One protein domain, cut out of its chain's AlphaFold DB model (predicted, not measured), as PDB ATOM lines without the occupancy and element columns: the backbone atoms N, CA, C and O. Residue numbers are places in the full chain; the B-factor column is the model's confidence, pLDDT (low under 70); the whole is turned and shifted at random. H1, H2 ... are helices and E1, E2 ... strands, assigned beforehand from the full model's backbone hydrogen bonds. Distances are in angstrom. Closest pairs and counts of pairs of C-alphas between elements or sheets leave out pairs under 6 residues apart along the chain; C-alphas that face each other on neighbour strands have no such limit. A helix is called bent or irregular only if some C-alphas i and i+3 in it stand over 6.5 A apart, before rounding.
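What this domain is: This is residues 186 to 240 and 1390 to 1453 of the 1627 residues of the protein "Thrombospondin, type I, domain-containing 7Ba" of Danio rerio (UniProt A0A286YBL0). Little regular structure: a rod of two two-stranded antiparallel ribbons, E1 with E3 and E4 with E5, roughly end to end, with long unnamed stretches alongside. E1 runs on into E2, beside E4. The 119 printed residues, mostly strand in class, with 39 in named elements, hold E1, E2, E3, E4, H1, E5 in order; loose, radius of gyration of the C-alphas 18.2 A, spans 61 by 26 by 23 A.

How they stand to each other: E1, residues 205 to 211, runs on into E2, residues 214 to 216, at 27 degrees. E3, residues 229 to 235, is antiparallel to E1 at 154 degrees; N 208 and O 232 are 2.8 A apart. The closest C-alphas of E2 and E4, residues 1416 to 1423, are those of Val 214 and Ser 1422, 5.9 A. H1, residues 1430 to 1435, is irregular, C-alphas 1431 and 1434 being 7.8 A apart; 0 of 2 O i to N i+4 and 2 of 3 O i to N i+3 pairs are within hydrogen-bond range. E5, residues 1440 to 1447, is antiparallel to E4 at 157 degrees; N 1442 and O 1421 are 2.9 A apart.

Where its parts are: E1, 20.5 A long, begins at C-alpha 205 (183.376, 149.371, 85.252). E3 measures 19.7 A, E4 24.6 A. E5, 24.1 A, ends at C-alpha 1447 (138.299, 169.339, 90.060).

The domain as a whole: The farthest C-alphas, Cys 240 and Phe 1413, are 61.4 A apart. Residues 241 to 1389 are not printed; the C-alpha gap is 18.6 A. The link E2 to E3 is long. Forty printed residues have pLDDT under 70, among them 1406 to 1416.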
ATOM      1  N   HIS A 186     143.377 153.848  76.036       68.24
ATOM      2  CA  HIS A 186     144.422 154.849  76.286       68.24
ATOM      3  C   HIS A 186     145.639 154.223  76.980       68.24
ATOM      4  O   HIS A 186     145.555 153.803  78.136       68.24
ATOM      5  N   ASP A 187     146.775 154.193  76.283       79.46
ATOM      6  CA  ASP A 187     148.046 153.668  76.798       79.46
ATOM      7  C   ASP A 187     148.681 154.588  77.854       79.46
ATOM      8  O   ASP A 187     148.438 155.797  77.883       79.46
ATOM      9  N   CYS A 188     149.542 154.022  78.706       83.95
ATOM     10  CA  CYS A 188     150.300 154.799  79.686       83.95
ATOM     11  C   CYS A 188     151.290 155.782  79.027       83.95
ATOM     12  O   CYS A 188     152.075 155.404  78.156       83.95
ATOM     13  N   ILE A 189     151.316 157.035  79.500       82.87
ATOM     14  CA  ILE A 189     152.194 158.105  78.997       82.87
ATOM     15  C   ILE A 189     153.182 158.508  80.096       82.87
ATOM     16  O   ILE A 189     152.778 158.858  81.206       82.87
ATOM     17  N   VAL A 190     154.480 158.489  79.782       87.04
ATOM     18  CA  VAL A 190     155.579 158.820  80.706       87.04
ATOM     19  C   VAL A 190     156.427 159.980  80.179       87.04
ATOM     20  O   VAL A 190     156.462 160.238  78.970       87.04
ATOM     21  N   SER A 191     157.117 160.667  81.092       82.33
ATOM     22  CA  SER A 191     158.038 161.761  80.775       82.33
ATOM     23  C   SER A 191     159.263 161.291  79.984       82.33
ATOM     24  O   SER A 191     159.569 160.092  79.908       82.33
ATOM     25  N   ASP A 192     160.022 162.257  79.468       79.18
ATOM     26  CA  ASP A 192     161.408 162.024  79.075       79.18
ATOM     27  C   ASP A 192     162.252 161.572  80.278       79.18
ATOM     28  O   ASP A 192     161.922 161.830  81.443       79.18
ATOM     29  N   PHE A 193     163.339 160.856  79.983       82.33
ATOM     30  CA  PHE A 193     164.316 160.480  80.997       82.33
ATOM     31  C   PHE A 193     165.126 161.691  81.461       82.33
ATOM     32  O   PHE A 193     165.476 162.559  80.664       82.33
ATOM     33  N   SER A 194     165.511 161.678  82.735       80.21
ATOM     34  CA  SER A 194     166.529 162.572  83.275       80.21
ATOM     35  C   SER A 194     167.866 162.415  82.537       80.21
ATOM     36  O   SER A 194     168.136 161.404  81.873       80.21
ATOM     37  N   SER A 195     168.761 163.384  82.727       78.59
ATOM     38  CA  SER A 195     170.183 163.200  82.435       78.59
ATOM     39  C   SER A 195     170.718 161.956  83.155       78.59
ATOM     40  O   SER A 195     170.227 161.589  84.228       78.59
ATOM     41  N   TRP A 196     171.713 161.294  82.561       78.70
ATOM     42  CA  TRP A 196     172.404 160.181  83.212       78.70
ATOM     43  C   TRP A 196     173.091 160.653  84.496       78.70
ATOM     44  O   TRP A 196     173.701 161.722  84.516       78.70
ATOM     45  N   SER A 197     173.012 159.841  85.549       78.64
ATOM     46  CA  SER A 197     173.749 160.044  86.793       78.64
ATOM     47  C   SER A 197     175.263 160.032  86.552       78.64
ATOM     48  O   SER A 197     175.752 159.518  85.540       78.64
ATOM     49  N   GLY A 198     176.029 160.520  87.530       72.80
ATOM     50  CA  GLY A 198     177.463 160.232  87.603       72.80
ATOM     51  C   GLY A 198     177.727 158.720  87.601       72.80
ATOM     52  O   GLY A 198     176.863 157.931  87.994       72.80
ATOM     53  N   CYS A 199     178.899 158.309  87.106       75.09
ATOM     54  CA  CYS A 199     179.304 156.900  87.133       75.09
ATOM     55  C   CYS A 199     179.529 156.468  88.587       75.09
ATOM     56  O   CYS A 199     180.228 157.163  89.321       75.09
ATOM     57  N   SER A 200     178.946 155.338  89.004       69.04
ATOM     58  CA  SER A 200     179.005 154.872  90.399       69.04
ATOM     59  C   SER A 200     180.420 154.542  90.883       69.04
ATOM     60  O   SER A 200     180.651 154.470  92.086       69.04
ATOM     61  N   ARG A 201     181.376 154.351  89.961       63.62
ATOM     62  CA  ARG A 201     182.794 154.120  90.261       63.62
ATOM     63  C   ARG A 201     183.673 155.068  89.453       63.62
ATOM     64  O   ARG A 201     183.430 155.317  88.273       63.62
ATOM     65  N   THR A 202     184.732 155.565  90.082       66.97
ATOM     66  CA  THR A 202     185.735 156.443  89.456       66.97
ATOM     67  C   THR A 202     186.797 155.675  88.661       66.97
ATOM     68  O   THR A 202     187.449 156.257  87.801       66.97
ATOM     69  N   CYS A 203     186.934 154.364  88.877       65.72
ATOM     70  CA  CYS A 203     187.867 153.478  88.177       65.72
ATOM     71  C   CYS A 203     187.181 152.158  87.772       65.72
ATOM     72  O   CYS A 203     186.288 151.674  88.475       65.72
ATOM     73  N   GLY A 204     187.586 151.574  86.638       68.70
ATOM     74  CA  GLY A 204     186.997 150.337  86.107       68.70
ATOM     75  C   GLY A 204     185.558 150.489  85.590       68.70
ATOM     76  O   GLY A 204     185.164 151.551  85.102       68.70
ATOM     77  N   ALA A 205     184.781 149.401  85.660       72.14
ATOM     78  CA  ALA A 205     183.376 149.371  85.252       72.14
ATOM     79  C   ALA A 205     182.451 149.764  86.420       72.14
ATOM     80  O   ALA A 205     182.420 149.096  87.456       72.14
ATOM     81  N   GLY A 206     181.692 150.843  86.244       74.71
ATOM     82  CA  GLY A 206     180.623 151.292  87.135       74.71
ATOM     83  C   GLY A 206     179.252 151.256  86.455       74.71
ATOM     84  O   GLY A 206     179.106 150.795  85.320       74.71
ATOM     85  N   LEU A 207     178.241 151.782  87.142       80.25
ATOM     86  CA  LEU A 207     176.879 151.935  86.636       80.25
ATOM     87  C   LEU A 207     176.483 153.415  86.598       80.25
ATOM     88  O   LEU A 207     176.818 154.189  87.492       80.25
ATOM     89  N   GLN A 208     175.741 153.797  85.566       82.87
ATOM     90  CA  GLN A 208     174.974 155.040  85.512       82.87
ATOM     91  C   GLN A 208     173.496 154.700  85.385       82.87
ATOM     92  O   GLN A 208     173.134 153.717  84.733       82.87
ATOM     93  N   HIS A 209     172.634 155.529  85.964       83.25
ATOM     94  CA  HIS A 209     171.189 155.389  85.852       83.25
ATOM     95  C   HIS A 209     170.529 156.697  85.404       83.25
ATOM     96  O   HIS A 209     171.098 157.778  85.529       83.25
ATOM     97  N   ARG A 210     169.307 156.603  84.887       87.36
ATOM     98  CA  ARG A 210     168.405 157.738  84.647       87.36
ATOM     99  C   ARG A 210     166.965 157.315  84.903       87.36
ATOM    100  O   ARG A 210     166.638 156.139  84.725       87.36
ATOM    101  N   THR A 211     166.121 158.250  85.320       87.04
ATOM    102  CA  THR A 211     164.734 157.968  85.722       87.04
ATOM    103  C   THR A 211     163.727 158.820  84.952       87.04
ATOM    104  O   THR A 211     164.082 159.833  84.353       87.04
ATOM    105  N   ARG A 212     162.464 158.387  84.925       86.79
ATOM    106  CA  ARG A 212     161.306 159.107  84.365       86.79
ATOM    107  C   ARG A 212     160.065 158.845  85.218       86.79
ATOM    108  O   ARG A 212     160.073 157.924  86.029       86.79
ATOM    109  N   HIS A 213     159.003 159.625  85.035       87.90
ATOM    110  CA  HIS A 213     157.776 159.516  85.834       87.90
ATOM    111  C   HIS A 213     156.511 159.380  84.973       87.90
ATOM    112  O   HIS A 213     156.504 159.716  83.787       87.90
ATOM    113  N   VAL A 214     155.436 158.856  85.571       88.33
ATOM    114  CA  VAL A 214     154.140 158.627  84.907       88.33
ATOM    115  C   VAL A 214     153.339 159.928  84.832       88.33
ATOM    116  O   VAL A 214     153.057 160.547  85.854       88.33
ATOM    117  N   LEU A 215     152.941 160.325  83.621       84.48
ATOM    118  CA  LEU A 215     152.107 161.504  83.368       84.48
ATOM    119  C   LEU A 215     150.618 161.137  83.271       84.48
ATOM    120  O   LEU A 215     149.782 161.866  83.811       84.48
ATOM    121  N   ALA A 216     150.300 160.006  82.630       83.44
ATOM    122  CA  ALA A 216     148.949 159.448  82.522       83.44
ATOM    123  C   ALA A 216     148.976 157.914  82.648       83.44
ATOM    124  O   ALA A 216     149.767 157.249  81.980       83.44
ATOM    125  N   ALA A 217     148.116 157.365  83.508       81.98
ATOM    126  CA  ALA A 217     147.970 155.924  83.733       81.98
ATOM    127  C   ALA A 217     147.148 155.249  82.607       81.98
ATOM    128  O   ALA A 217     146.346 155.934  81.969       81.98
ATOM    129  N   PRO A 218     147.300 153.930  82.373       81.85
ATOM    130  CA  PRO A 218     146.542 153.227  81.338       81.85
ATOM    131  C   PRO A 218     145.043 153.177  81.667       81.85
ATOM    132  O   PRO A 218     144.658 152.897  82.804       81.85
ATOM    133  N   MET A 219     144.189 153.434  80.672       70.86
ATOM    134  CA  MET A 219     142.726 153.442  80.810       70.86
ATOM    135  C   MET A 219     142.044 152.704  79.655       70.86
ATOM    136  O   MET A 219     142.599 152.564  78.567       70.86
ATOM    137  N   TYR A 220     140.818 152.229  79.901       72.50
ATOM    138  CA  TYR A 220     139.962 151.579  78.897       72.50
ATOM    139  C   TYR A 220     140.636 150.401  78.158       72.50
ATOM    140  O   TYR A 220     140.388 150.175  76.977       72.50
ATOM    141  N   GLY A 221     141.503 149.654  78.855       64.20
ATOM    142  CA  GLY A 221     142.229 148.503  78.299       64.20
ATOM    143  C   GLY A 221     143.538 148.835  77.565       64.20
ATOM    144  O   GLY A 221     144.039 147.980  76.841       64.20
ATOM    145  N   GLY A 222     144.080 150.049  77.722       72.97
ATOM    146  CA  GLY A 222     145.382 150.434  77.162       72.97
ATOM    147  C   GLY A 222     146.591 149.745  77.813       72.97
ATOM    148  O   GLY A 222     146.489 149.124  78.872       72.97
ATOM    149  N   ALA A 223     147.753 149.860  77.169       76.46
ATOM    150  CA  ALA A 223     148.993 149.188  77.552       76.46
ATOM    151  C   ALA A 223     149.621 149.724  78.857       76.46
ATOM    152  O   ALA A 223     149.664 150.933  79.103       76.46
ATOM    153  N   ASN A 224     150.178 148.809  79.664       80.22
ATOM    154  CA  ASN A 224     150.849 149.105  80.936       80.22
ATOM    155  C   ASN A 224     152.077 150.022  80.779       80.22
ATOM    156  O   ASN A 224     152.732 150.052  79.736       80.22
ATOM    157  N   CYS A 225     152.423 150.740  81.852       81.77
ATOM    158  CA  CYS A 225     153.560 151.658  81.859       81.77
ATOM    159  C   CYS A 225     154.908 150.933  81.683       81.77
ATOM    160  O   CYS A 225     155.132 149.895  82.310       81.77
ATOM    161  N   PRO A 226     155.839 151.491  80.891       83.92
ATOM    162  CA  PRO A 226     157.181 150.934  80.741       83.92
ATOM    163  C   PRO A 226     158.055 151.194  81.989       83.92
ATOM    164  O   PRO A 226     157.691 151.980  82.863       83.92
ATOM    165  N   ASN A 227     159.245 150.580  82.063       84.12
ATOM    166  CA  ASN A 227     160.183 150.781  83.182       84.12
ATOM    167  C   ASN A 227     160.567 152.257  83.367       84.12
ATOM    168  O   ASN A 227     160.880 152.961  82.397       84.12
ATOM    169  N   LEU A 228     160.557 152.708  84.621       86.80
ATOM    170  CA  LEU A 228     160.841 154.086  85.019       86.80
ATOM    171  C   LEU A 228     162.332 154.342  85.255       86.80
ATOM    172  O   LEU A 228     162.754 155.490  85.171       86.80
ATOM    173  N   THR A 229     163.131 153.295  85.481       84.65
ATOM    174  CA  THR A 229     164.595 153.380  85.592       84.65
ATOM    175  C   THR A 229     165.261 152.723  84.393       84.65
ATOM    176  O   THR A 229     164.864 151.639  83.964       84.65
ATOM    177  N   GLN A 230     166.311 153.356  83.877       84.15
ATOM    178  CA  GLN A 230     167.229 152.744  82.927       84.15
ATOM    179  C   GLN A 230     168.652 152.789  83.483       84.15
ATOM    180  O   GLN A 230     169.121 153.856  83.874       84.15
ATOM    181  N   THR A 231     169.331 151.643  83.501       81.62
ATOM    182  CA  THR A 231     170.722 151.485  83.949       81.62
ATOM    183  C   THR A 231     171.629 151.146  82.766       81.62
ATOM    184  O   THR A 231     171.214 150.472  81.822       81.62
ATOM    185  N   ARG A 232     172.868 151.643  82.785       78.67
ATOM    186  CA  ARG A 232     173.919 151.285  81.822       78.67
ATOM    187  C   ARG A 232     175.265 151.151  82.520       78.67
ATOM    188  O   ARG A 232     175.528 151.854  83.493       78.67
ATOM    189  N   THR A 233     176.131 150.302  81.988       78.23
ATOM    190  CA  THR A 233     177.533 150.211  82.400       78.23
ATOM    191  C   THR A 233     178.333 151.399  81.859       78.23
ATOM    192  O   THR A 233     178.186 151.794  80.703       78.23
ATOM    193  N   CYS A 234     179.159 151.998  82.712       73.31
ATOM    194  CA  CYS A 234     180.127 153.036  82.365       73.31
ATOM    195  C   CYS A 234     181.538 152.497  82.613       73.31
ATOM    196  O   CYS A 234     181.811 151.961  83.682       73.31
ATOM    197  N   SER A 235     182.431 152.631  81.637       69.91
ATOM    198  CA  SER A 235     183.837 152.225  81.748       69.91
ATOM    199  C   SER A 235     184.704 153.474  81.855       69.91
ATOM    200  O   SER A 235     184.698 154.302  80.945       69.91
ATOM    201  N   ASN A 236     185.449 153.620  82.949       59.05
ATOM    202  CA  ASN A 236     186.476 154.652  83.062       59.05
ATOM    203  C   ASN A 236     187.805 154.131  82.496       59.05
ATOM    204  O   ASN A 236     188.199 153.002  82.777       59.05
ATOM    205  N   LEU A 237     188.501 154.964  81.708       58.32
ATOM    206  CA  LEU A 237     189.778 154.625  81.053       58.32
ATOM    207  C   LEU A 237     190.916 154.303  82.036       58.32
ATOM    208  O   LEU A 237     191.933 153.756  81.621       58.32
ATOM    209  N   PHE A 238     190.755 154.624  83.323       54.06
ATOM    210  CA  PHE A 238     191.716 154.283  84.364       54.06
ATOM    211  C   PHE A 238     191.527 152.825  84.823       54.06
ATOM    212  O   PHE A 238     190.505 152.521  85.458       54.06
ATOM    213  N   PRO A 239     192.484 151.915  84.535       54.02
ATOM    214  CA  PRO A 239     192.475 150.575  85.109       54.02
ATOM    215  C   PRO A 239     192.590 150.670  86.635       54.02
ATOM    216  O   PRO A 239     193.429 151.405  87.156       54.02
ATOM    217  N   CYS A 240     191.730 149.943  87.356       56.40
ATOM    218  CA  CYS A 240     191.842 149.831  88.809       56.40
ATOM    219  C   CYS A 240     193.206 149.208  89.150       56.40
ATOM    220  O   CYS A 240     193.543 148.185  88.543       56.40
ATOM    221  N   GLY A1390     176.496 150.741  98.646       56.93
ATOM    222  CA  GLY A1390     176.014 149.346  98.537       56.93
ATOM    223  C   GLY A1390     174.492 149.101  98.623       56.93
ATOM    224  O   GLY A1390     174.048 148.012  98.261       56.93
ATOM    225  N   ASP A1391     173.680 150.086  99.028       56.05
ATOM    226  CA  ASP A1391     172.225 149.924  99.254       56.05
ATOM    227  C   ASP A1391     171.355 150.209  97.984       56.05
ATOM    228  O   ASP A1391     171.607 151.179  97.259       56.05
ATOM    229  N   CYS A1392     170.289 149.415  97.715       67.55
ATOM    230  CA  CYS A1392     169.205 149.782  96.763       67.55
ATOM    231  C   CYS A1392     168.214 150.754  97.435       67.55
ATOM    232  O   CYS A1392     167.851 150.538  98.590       67.55
ATOM    233  N   HIS A1393     167.680 151.753  96.720       67.43
ATOM    234  CA  HIS A1393     166.638 152.644  97.270       67.43
ATOM    235  C   HIS A1393     165.585 153.083  96.235       67.43
ATOM    236  O   HIS A1393     165.832 153.096  95.026       67.43
ATOM    237  N   LEU A1394     164.392 153.441  96.730       70.64
ATOM    238  CA  LEU A1394     163.352 154.134  95.964       70.64
ATOM    239  C   LEU A1394     163.692 155.627  95.876       70.64
ATOM    240  O   LEU A1394     164.148 156.233  96.844       70.64
ATOM    241  N   THR A1395     163.463 156.215  94.708       72.61
ATOM    242  CA  THR A1395     163.529 157.672  94.512       72.61
ATOM    243  C   THR A1395     162.409 158.387  95.273       72.61
ATOM    244  O   THR A1395     161.406 157.775  95.647       72.61
ATOM    245  N   GLU A1396     162.553 159.696  95.496       73.29
ATOM    246  CA  GLU A1396     161.451 160.516  96.011       73.29
ATOM    247  C   GLU A1396     160.221 160.436  95.081       73.29
ATOM    248  O   GLU A1396     160.342 160.197  93.876       73.29
ATOM    249  N   TRP A1397     159.015 160.623  95.636       76.80
ATOM    250  CA  TRP A1397     157.794 160.697  94.823       76.80
ATOM    251  C   TRP A1397     157.909 161.824  93.799       76.80
ATOM    252  O   TRP A1397     158.236 162.955  94.160       76.80
ATOM    253  N   SER A1398     157.560 161.550  92.539       80.95
ATOM    254  CA  SER A1398     157.382 162.628  91.569       80.95
ATOM    255  C   SER A1398     156.302 163.604  92.044       80.95
ATOM    256  O   SER A1398     155.364 163.234  92.762       80.95
ATOM    257  N   LEU A1399     156.383 164.848  91.574       80.37
ATOM    258  CA  LEU A1399     155.254 165.768  91.663       80.37
ATOM    259  C   LEU A1399     154.021 165.142  90.987       80.37
ATOM    260  O   LEU A1399     154.142 164.309  90.081       80.37
ATOM    261  N   TRP A1400     152.834 165.536  91.446       81.58
ATOM    262  CA  TRP A1400     151.592 165.157  90.780       81.58
ATOM    263  C   TRP A1400     151.532 165.774  89.381       81.58
ATOM    264  O   TRP A1400     151.833 166.956  89.211       81.58
ATOM    265  N   SER A1401     151.112 164.987  88.388       83.04
ATOM    266  CA  SER A1401     150.899 165.488  87.033       83.04
ATOM    267  C   SER A1401     149.773 166.530  86.977       83.04
ATOM    268  O   SER A1401     148.909 166.613  87.853       83.04
ATOM    269  N   SER A1402     149.784 167.362  85.936       81.35
ATOM    270  CA  SER A1402     148.713 168.325  85.680       81.35
ATOM    271  C   SER A1402     147.365 167.615  85.525       81.35
ATOM    272  O   SER A1402     147.280 166.575  84.876       81.35
ATOM    273  N   CYS A1403     146.301 168.192  86.091       81.91
ATOM    274  CA  CYS A1403     144.972 167.586  86.037       81.91
ATOM    275  C   CYS A1403     144.470 167.471  84.584       81.91
ATOM    276  O   CYS A1403     144.195 168.485  83.929       81.91
ATOM    277  N   GLN A1404     144.366 166.239  84.082       74.83
ATOM    278  CA  GLN A1404     144.038 165.938  82.691       74.83
ATOM    279  C   GLN A1404     142.599 165.421  82.572       74.83
ATOM    280  O   GLN A1404     142.166 164.569  83.351       74.83
ATOM    281  N   LEU A1405     141.865 165.953  81.589       73.69
ATOM    282  CA  LEU A1405     140.509 165.528  81.230       73.69
ATOM    283  C   LEU A1405     140.550 164.561  80.040       73.69
ATOM    284  O   LEU A1405     141.384 164.709  79.142       73.69
ATOM    285  N   THR A1406     139.617 163.609  80.003       66.88
ATOM    286  CA  THR A1406     139.360 162.788  78.814       66.88
ATOM    287  C   THR A1406     138.638 163.658  77.779       66.88
ATOM    288  O   THR A1406     137.513 164.109  78.015       66.88
ATOM    289  N   CYS A1407     139.291 163.955  76.651       66.10
ATOM    290  CA  CYS A1407     138.789 164.921  75.673       66.10
ATOM    291  C   CYS A1407     138.805 164.379  74.243       66.10
ATOM    292  O   CYS A1407     139.822 163.837  73.813       66.10
ATOM    293  N   LEU A1408     137.726 164.615  73.485       56.72
ATOM    294  CA  LEU A1408     137.706 164.442  72.027       56.72
ATOM    295  C   LEU A1408     137.821 165.808  71.347       56.72
ATOM    296  O   LEU A1408     137.055 166.714  71.662       56.72
ATOM    297  N   GLU A1409     138.779 165.957  70.426       55.75
ATOM    298  CA  GLU A1409     138.980 167.174  69.610       55.75
ATOM    299  C   GLU A1409     138.947 168.495  70.417       55.75
ATOM    300  O   GLU A1409     138.494 169.538  69.951       55.75
ATOM    301  N   GLY A1410     139.431 168.457  71.665       55.81
ATOM    302  CA  GLY A1410     139.481 169.615  72.563       55.81
ATOM    303  C   GLY A1410     138.230 169.861  73.418       55.81
ATOM    304  O   GLY A1410     138.228 170.821  74.187       55.81
ATOM    305  N   ARG A1411     137.195 169.013  73.345       56.36
ATOM    306  CA  ARG A1411     136.006 169.057  74.218       56.36
ATOM    307  C   ARG A1411     136.019 167.897  75.221       56.36
ATOM    308  O   ARG A1411     136.193 166.742  74.835       56.36
ATOM    309  N   SER A1412     135.860 168.202  76.508       60.25
ATOM    310  CA  SER A1412     135.852 167.222  77.606       60.25
ATOM    311  C   SER A1412     134.466 166.604  77.818       60.25
ATOM    312  O   SER A1412     133.478 167.334  77.824       60.25
ATOM    313  N   PHE A1413     134.399 165.290  78.057       58.39
ATOM    314  CA  PHE A1413     133.141 164.567  78.339       58.39
ATOM    315  C   PHE A1413     132.876 164.372  79.838       58.39
ATOM    316  O   PHE A1413     131.753 164.084  80.237       58.39
ATOM    317  N   GLU A1414     133.898 164.552  80.676       61.23
ATOM    318  CA  GLU A1414     133.843 164.336  82.122       61.23
ATOM    319  C   GLU A1414     134.100 165.654  82.865       61.23
ATOM    320  O   GLU A1414     134.897 166.482  82.424       61.23
ATOM    321  N   THR A1415     133.433 165.864  84.001       64.35
ATOM    322  CA  THR A1415     133.616 167.058  84.852       64.35
ATOM    323  C   THR A1415     134.775 166.919  85.845       64.35
ATOM    324  O   THR A1415     135.197 167.905  86.454       64.35
ATOM    325  N   VAL A1416     135.302 165.701  86.014       66.21
ATOM    326  CA  VAL A1416     136.339 165.347  86.992       66.21
ATOM    327  C   VAL A1416     137.580 164.862  86.245       66.21
ATOM    328  O   VAL A1416     137.531 163.845  85.560       66.21
ATOM    329  N   GLY A1417     138.693 165.586  86.373       79.07
ATOM    330  CA  GLY A1417     139.980 165.191  85.798       79.07
ATOM    331  C   GLY A1417     140.753 164.228  86.701       79.07
ATOM    332  O   GLY A1417     140.355 163.953  87.837       79.07
ATOM    333  N   ARG A1418     141.884 163.710  86.211       80.26
ATOM    334  CA  ARG A1418     142.781 162.820  86.972       80.26
ATOM    335  C   ARG A1418     144.239 163.273  86.874       80.26
ATOM    336  O   ARG A1418     144.648 163.867  85.882       80.26
ATOM    337  N   GLN A1419     145.013 162.969  87.914       86.53
ATOM    338  CA  GLN A1419     146.461 163.210  88.002       86.53
ATOM    339  C   GLN A1419     147.178 161.964  88.547       86.53
ATOM    340  O   GLN A1419     146.570 161.179  89.284       86.53
ATOM    341  N   ALA A1420     148.453 161.792  88.195       86.59
ATOM    342  CA  ALA A1420     149.287 160.640  88.546       86.59
ATOM    343  C   ALA A1420     150.655 161.066  89.116       86.59
ATOM    344  O   ALA A1420     151.134 162.158  88.813       86.59
ATOM    345  N   ARG A1421     151.278 160.212  89.939       88.20
ATOM    346  CA  ARG A1421     152.675 160.347  90.410       88.20
ATOM    347  C   ARG A1421     153.337 158.977  90.574       88.20
ATOM    348  O   ARG A1421     152.627 157.992  90.764       88.20
ATOM    349  N   SER A1422     154.668 158.901  90.539       87.76
ATOM    350  CA  SER A1422     155.408 157.624  90.580       87.76
ATOM    351  C   SER A1422     156.763 157.699  91.295       87.76
ATOM    352  O   SER A1422     157.382 158.763  91.308       87.76
ATOM    353  N   GLN A1423     157.245 156.559  91.805       82.71
ATOM    354  CA  GLN A1423     158.601 156.340  92.328       82.71
ATOM    355  C   GLN A1423     159.345 155.279  91.507       82.71
ATOM    356  O   GLN A1423     158.833 154.186  91.258       82.71
ATOM    357  N   ALA A1424     160.574 155.604  91.110       81.99
ATOM    358  CA  ALA A1424     161.498 154.717  90.405       81.99
ATOM    359  C   ALA A1424     162.515 154.075  91.374       81.99
ATOM    360  O   ALA A1424     162.792 154.634  92.437       81.99
ATOM    361  N   VAL A1425     163.094 152.931  91.005       81.85
ATOM    362  CA  VAL A1425     164.040 152.145  91.832       81.85
ATOM    363  C   VAL A1425     165.464 152.333  91.313       81.85
ATOM    364  O   VAL A1425     165.678 152.212  90.108       81.85
ATOM    365  N   VAL A1426     166.440 152.616  92.182       73.52
ATOM    366  CA  VAL A1426     167.852 152.840  91.809       73.52
ATOM    367  C   VAL A1426     168.756 151.779  92.443       73.52
ATOM    368  O   VAL A1426     168.699 151.535  93.647       73.52
ATOM    369  N   ILE A1427     169.607 151.165  91.614       69.21
ATOM    370  CA  ILE A1427     170.495 150.048  91.966       69.21
ATOM    371  C   ILE A1427     171.949 150.522  91.842       69.21
ATOM    372  O   ILE A1427     172.333 151.037  90.791       69.21
ATOM    373  N   GLN A1428     172.759 150.356  92.896       62.06
ATOM    374  CA  GLN A1428     174.173 150.770  92.896       62.06
ATOM    375  C   GLN A1428     175.146 149.670  92.433       62.06
ATOM    376  O   GLN A1428     176.207 149.987  91.890       62.06
ATOM    377  N   VAL A1429     174.785 148.393  92.614       64.98
ATOM    378  CA  VAL A1429     175.589 147.210  92.256       64.98
ATOM    379  C   VAL A1429     174.680 146.176  91.592       64.98
ATOM    380  O   VAL A1429     173.626 145.857  92.137       64.98
ATOM    381  N   LEU A1430     175.067 145.671  90.413       62.47
ATOM    382  CA  LEU A1430     174.210 144.824  89.569       62.47
ATOM    383  C   LEU A1430     173.783 143.514  90.263       62.47
ATOM    384  O   LEU A1430     172.659 143.068  90.060       62.47
ATOM    385  N   ASP A1431     174.632 142.963  91.137       65.72
ATOM    386  CA  ASP A1431     174.376 141.711  91.868       65.72
ATOM    387  C   ASP A1431     173.165 141.783  92.819       65.72
ATOM    388  O   ASP A1431     172.581 140.757  93.151       65.72
ATOM    389  N   ASN A1432     172.743 142.989  93.223       62.47
ATOM    390  CA  ASN A1432     171.613 143.188  94.137       62.47
ATOM    391  C   ASN A1432     170.271 143.430  93.407       62.47
ATOM    392  O   ASN A1432     169.279 143.759  94.054       62.47
ATOM    393  N   GLN A1433     170.211 143.299  92.072       61.81
ATOM    394  CA  GLN A1433     169.041 143.690  91.271       61.81
ATOM    395  C   GLN A1433     167.751 142.935  91.630       61.81
ATOM    396  O   GLN A1433     166.697 143.565  91.728       61.81
ATOM    397  N   ASP A1434     167.829 141.625  91.872       58.37
ATOM    398  CA  ASP A1434     166.654 140.802  92.203       58.37
ATOM    399  C   ASP A1434     166.146 141.029  93.640       58.37
ATOM    400  O   ASP A1434     165.037 140.626  93.984       58.37
ATOM    401  N   SER A1435     166.941 141.692  94.489       62.81
ATOM    402  CA  SER A1435     166.596 142.000  95.884       62.81
ATOM    403  C   SER A1435     165.885 143.347  96.051       62.81
ATOM    404  O   SER A1435     165.373 143.636  97.133       62.81
ATOM    405  N   CYS A1436     165.888 144.204  95.024       69.50
ATOM    406  CA  CYS A1436     165.335 145.550  95.133       69.50
ATOM    407  C   CYS A1436     163.784 145.543  94.969       69.50
ATOM    408  O   CYS A1436     163.234 144.722  94.231       69.50
ATOM    409  N   PRO A1437     163.049 146.469  95.619       72.62
ATOM    410  CA  PRO A1437     161.587 146.581  95.496       72.62
ATOM    411  C   PRO A1437     161.131 146.995  94.081       72.62
ATOM    412  O   PRO A1437     161.917 147.534  93.308       72.62
ATOM    413  N   GLN A1438     159.851 146.774  93.739       74.31
ATOM    414  CA  GLN A1438     159.256 147.191  92.455       74.31
ATOM    415  C   GLN A1438     158.918 148.696  92.414       74.31
ATOM    416  O   GLN A1438     158.679 149.325  93.442       74.31
ATOM    417  N   GLN A1439     158.859 149.269  91.205       82.44
ATOM    418  CA  GLN A1439     158.400 150.647  90.962       82.44
ATOM    419  C   GLN A1439     156.893 150.806  91.251       82.44
ATOM    420  O   GLN A1439     156.108 149.917  90.922       82.44
ATOM    421  N   VAL A1440     156.470 151.943  91.821       82.67
ATOM    422  CA  VAL A1440     155.077 152.178  92.268       82.67
ATOM    423  C   VAL A1440     154.538 153.508  91.724       82.67
ATOM    424  O   VAL A1440     155.289 154.476  91.591       82.67
ATOM    425  N   PHE A1441     153.238 153.574  91.402       86.52
ATOM    426  CA  PHE A1441     152.540 154.806  91.010       86.52
ATOM    427  C   PHE A1441     151.120 154.896  91.599       86.52
ATOM    428  O   PHE A1441     150.488 153.879  91.871       86.52
ATOM    429  N   GLU A1442     150.610 156.120  91.769       84.81
ATOM    430  CA  GLU A1442     149.281 156.420  92.330       84.81
ATOM    431  C   GLU A1442     148.483 157.366  91.416       84.81
ATOM    432  O   GLU A1442     149.068 158.203  90.725       84.81
ATOM    433  N   THR A1443     147.143 157.273  91.440       81.83
ATOM    434  CA  THR A1443     146.229 158.185  90.719       81.83
ATOM    435  C   THR A1443     145.170 158.775  91.652       81.83
ATOM    436  O   THR A1443     144.704 158.093  92.563       81.83
ATOM    437  N   ARG A1444     144.769 160.039  91.435       79.56
ATOM    438  CA  ARG A1444     143.671 160.682  92.188       79.56
ATOM    439  C   ARG A1444     142.772 161.562  91.304       79.56
ATOM    440  O   ARG A1444     143.278 162.153  90.344       79.56
ATOM    441  N   PRO A1445     141.470 161.690  91.623       82.44
ATOM    442  CA  PRO A1445     140.572 162.636  90.960       82.44
ATOM    443  C   PRO A1445     140.897 164.093  91.338       82.44
ATOM    444  O   PRO A1445     141.356 164.373  92.446       82.44
ATOM    445  N   CYS A1446     140.655 165.034  90.427       77.86
ATOM    446  CA  CYS A1446     140.819 166.477  90.630       77.86
ATOM    447  C   CYS A1446     139.674 167.275  89.984       77.86
ATOM    448  O   CYS A1446     139.088 166.858  88.987       77.86
ATOM    449  N   LYS A1447     139.320 168.419  90.588       71.75
ATOM    450  CA  LYS A1447     138.299 169.339  90.060       71.75
ATOM    451  C   LYS A1447     138.927 170.274  89.023       71.75
ATOM    452  O   LYS A1447     139.935 170.912  89.317       71.75
ATOM    453  N   GLY A1448     138.308 170.383  87.847       64.32
ATOM    454  CA  GLY A1448     138.872 171.110  86.702       64.32
ATOM    455  C   GLY A1448     139.936 170.298  85.952       64.32
ATOM    456  O   GLY A1448     140.228 169.173  86.331       64.32
ATOM    457  N   GLY A1449     140.486 170.838  84.863       69.56
ATOM    458  CA  GLY A1449     141.531 170.189  84.056       69.56
ATOM    459  C   GLY A1449     141.597 170.740  82.630       69.56
ATOM    460  O   GLY A1449     140.743 171.531  82.234       69.56
ATOM    461  N   LYS A1450     142.625 170.364  81.856       72.33
ATOM    462  CA  LYS A1450     142.811 170.823  80.462       72.33
ATOM    463  C   LYS A1450     142.956 169.644  79.497       72.33
ATOM    464  O   LYS A1450     143.541 168.616  79.832       72.33
ATOM    465  N   CYS A1451     142.420 169.811  78.290       74.50
ATOM    466  CA  CYS A1451     142.564 168.861  77.190       74.50
ATOM    467  C   CYS A1451     143.921 169.063  76.507       74.50
ATOM    468  O   CYS A1451     144.158 170.119  75.921       74.50
ATOM    469  N   HIS A1452     144.800 168.063  76.562       73.32
ATOM    470  CA  HIS A1452     146.113 168.133  75.924       73.32
ATOM    471  C   HIS A1452     146.102 167.484  74.532       73.32
ATOM    472  O   HIS A1452     145.640 166.355  74.384       73.32
ATOM    473  N   SER A1453     146.638 168.180  73.524       75.78
ATOM    474  CA  SER A1453     146.895 167.636  72.180       75.78
ATOM    475  C   SER A1453     148.361 167.205  72.021       75.78
ATOM    476  O   SER A1453     149.235 167.721  72.721       75.78
TER     477      SER A1453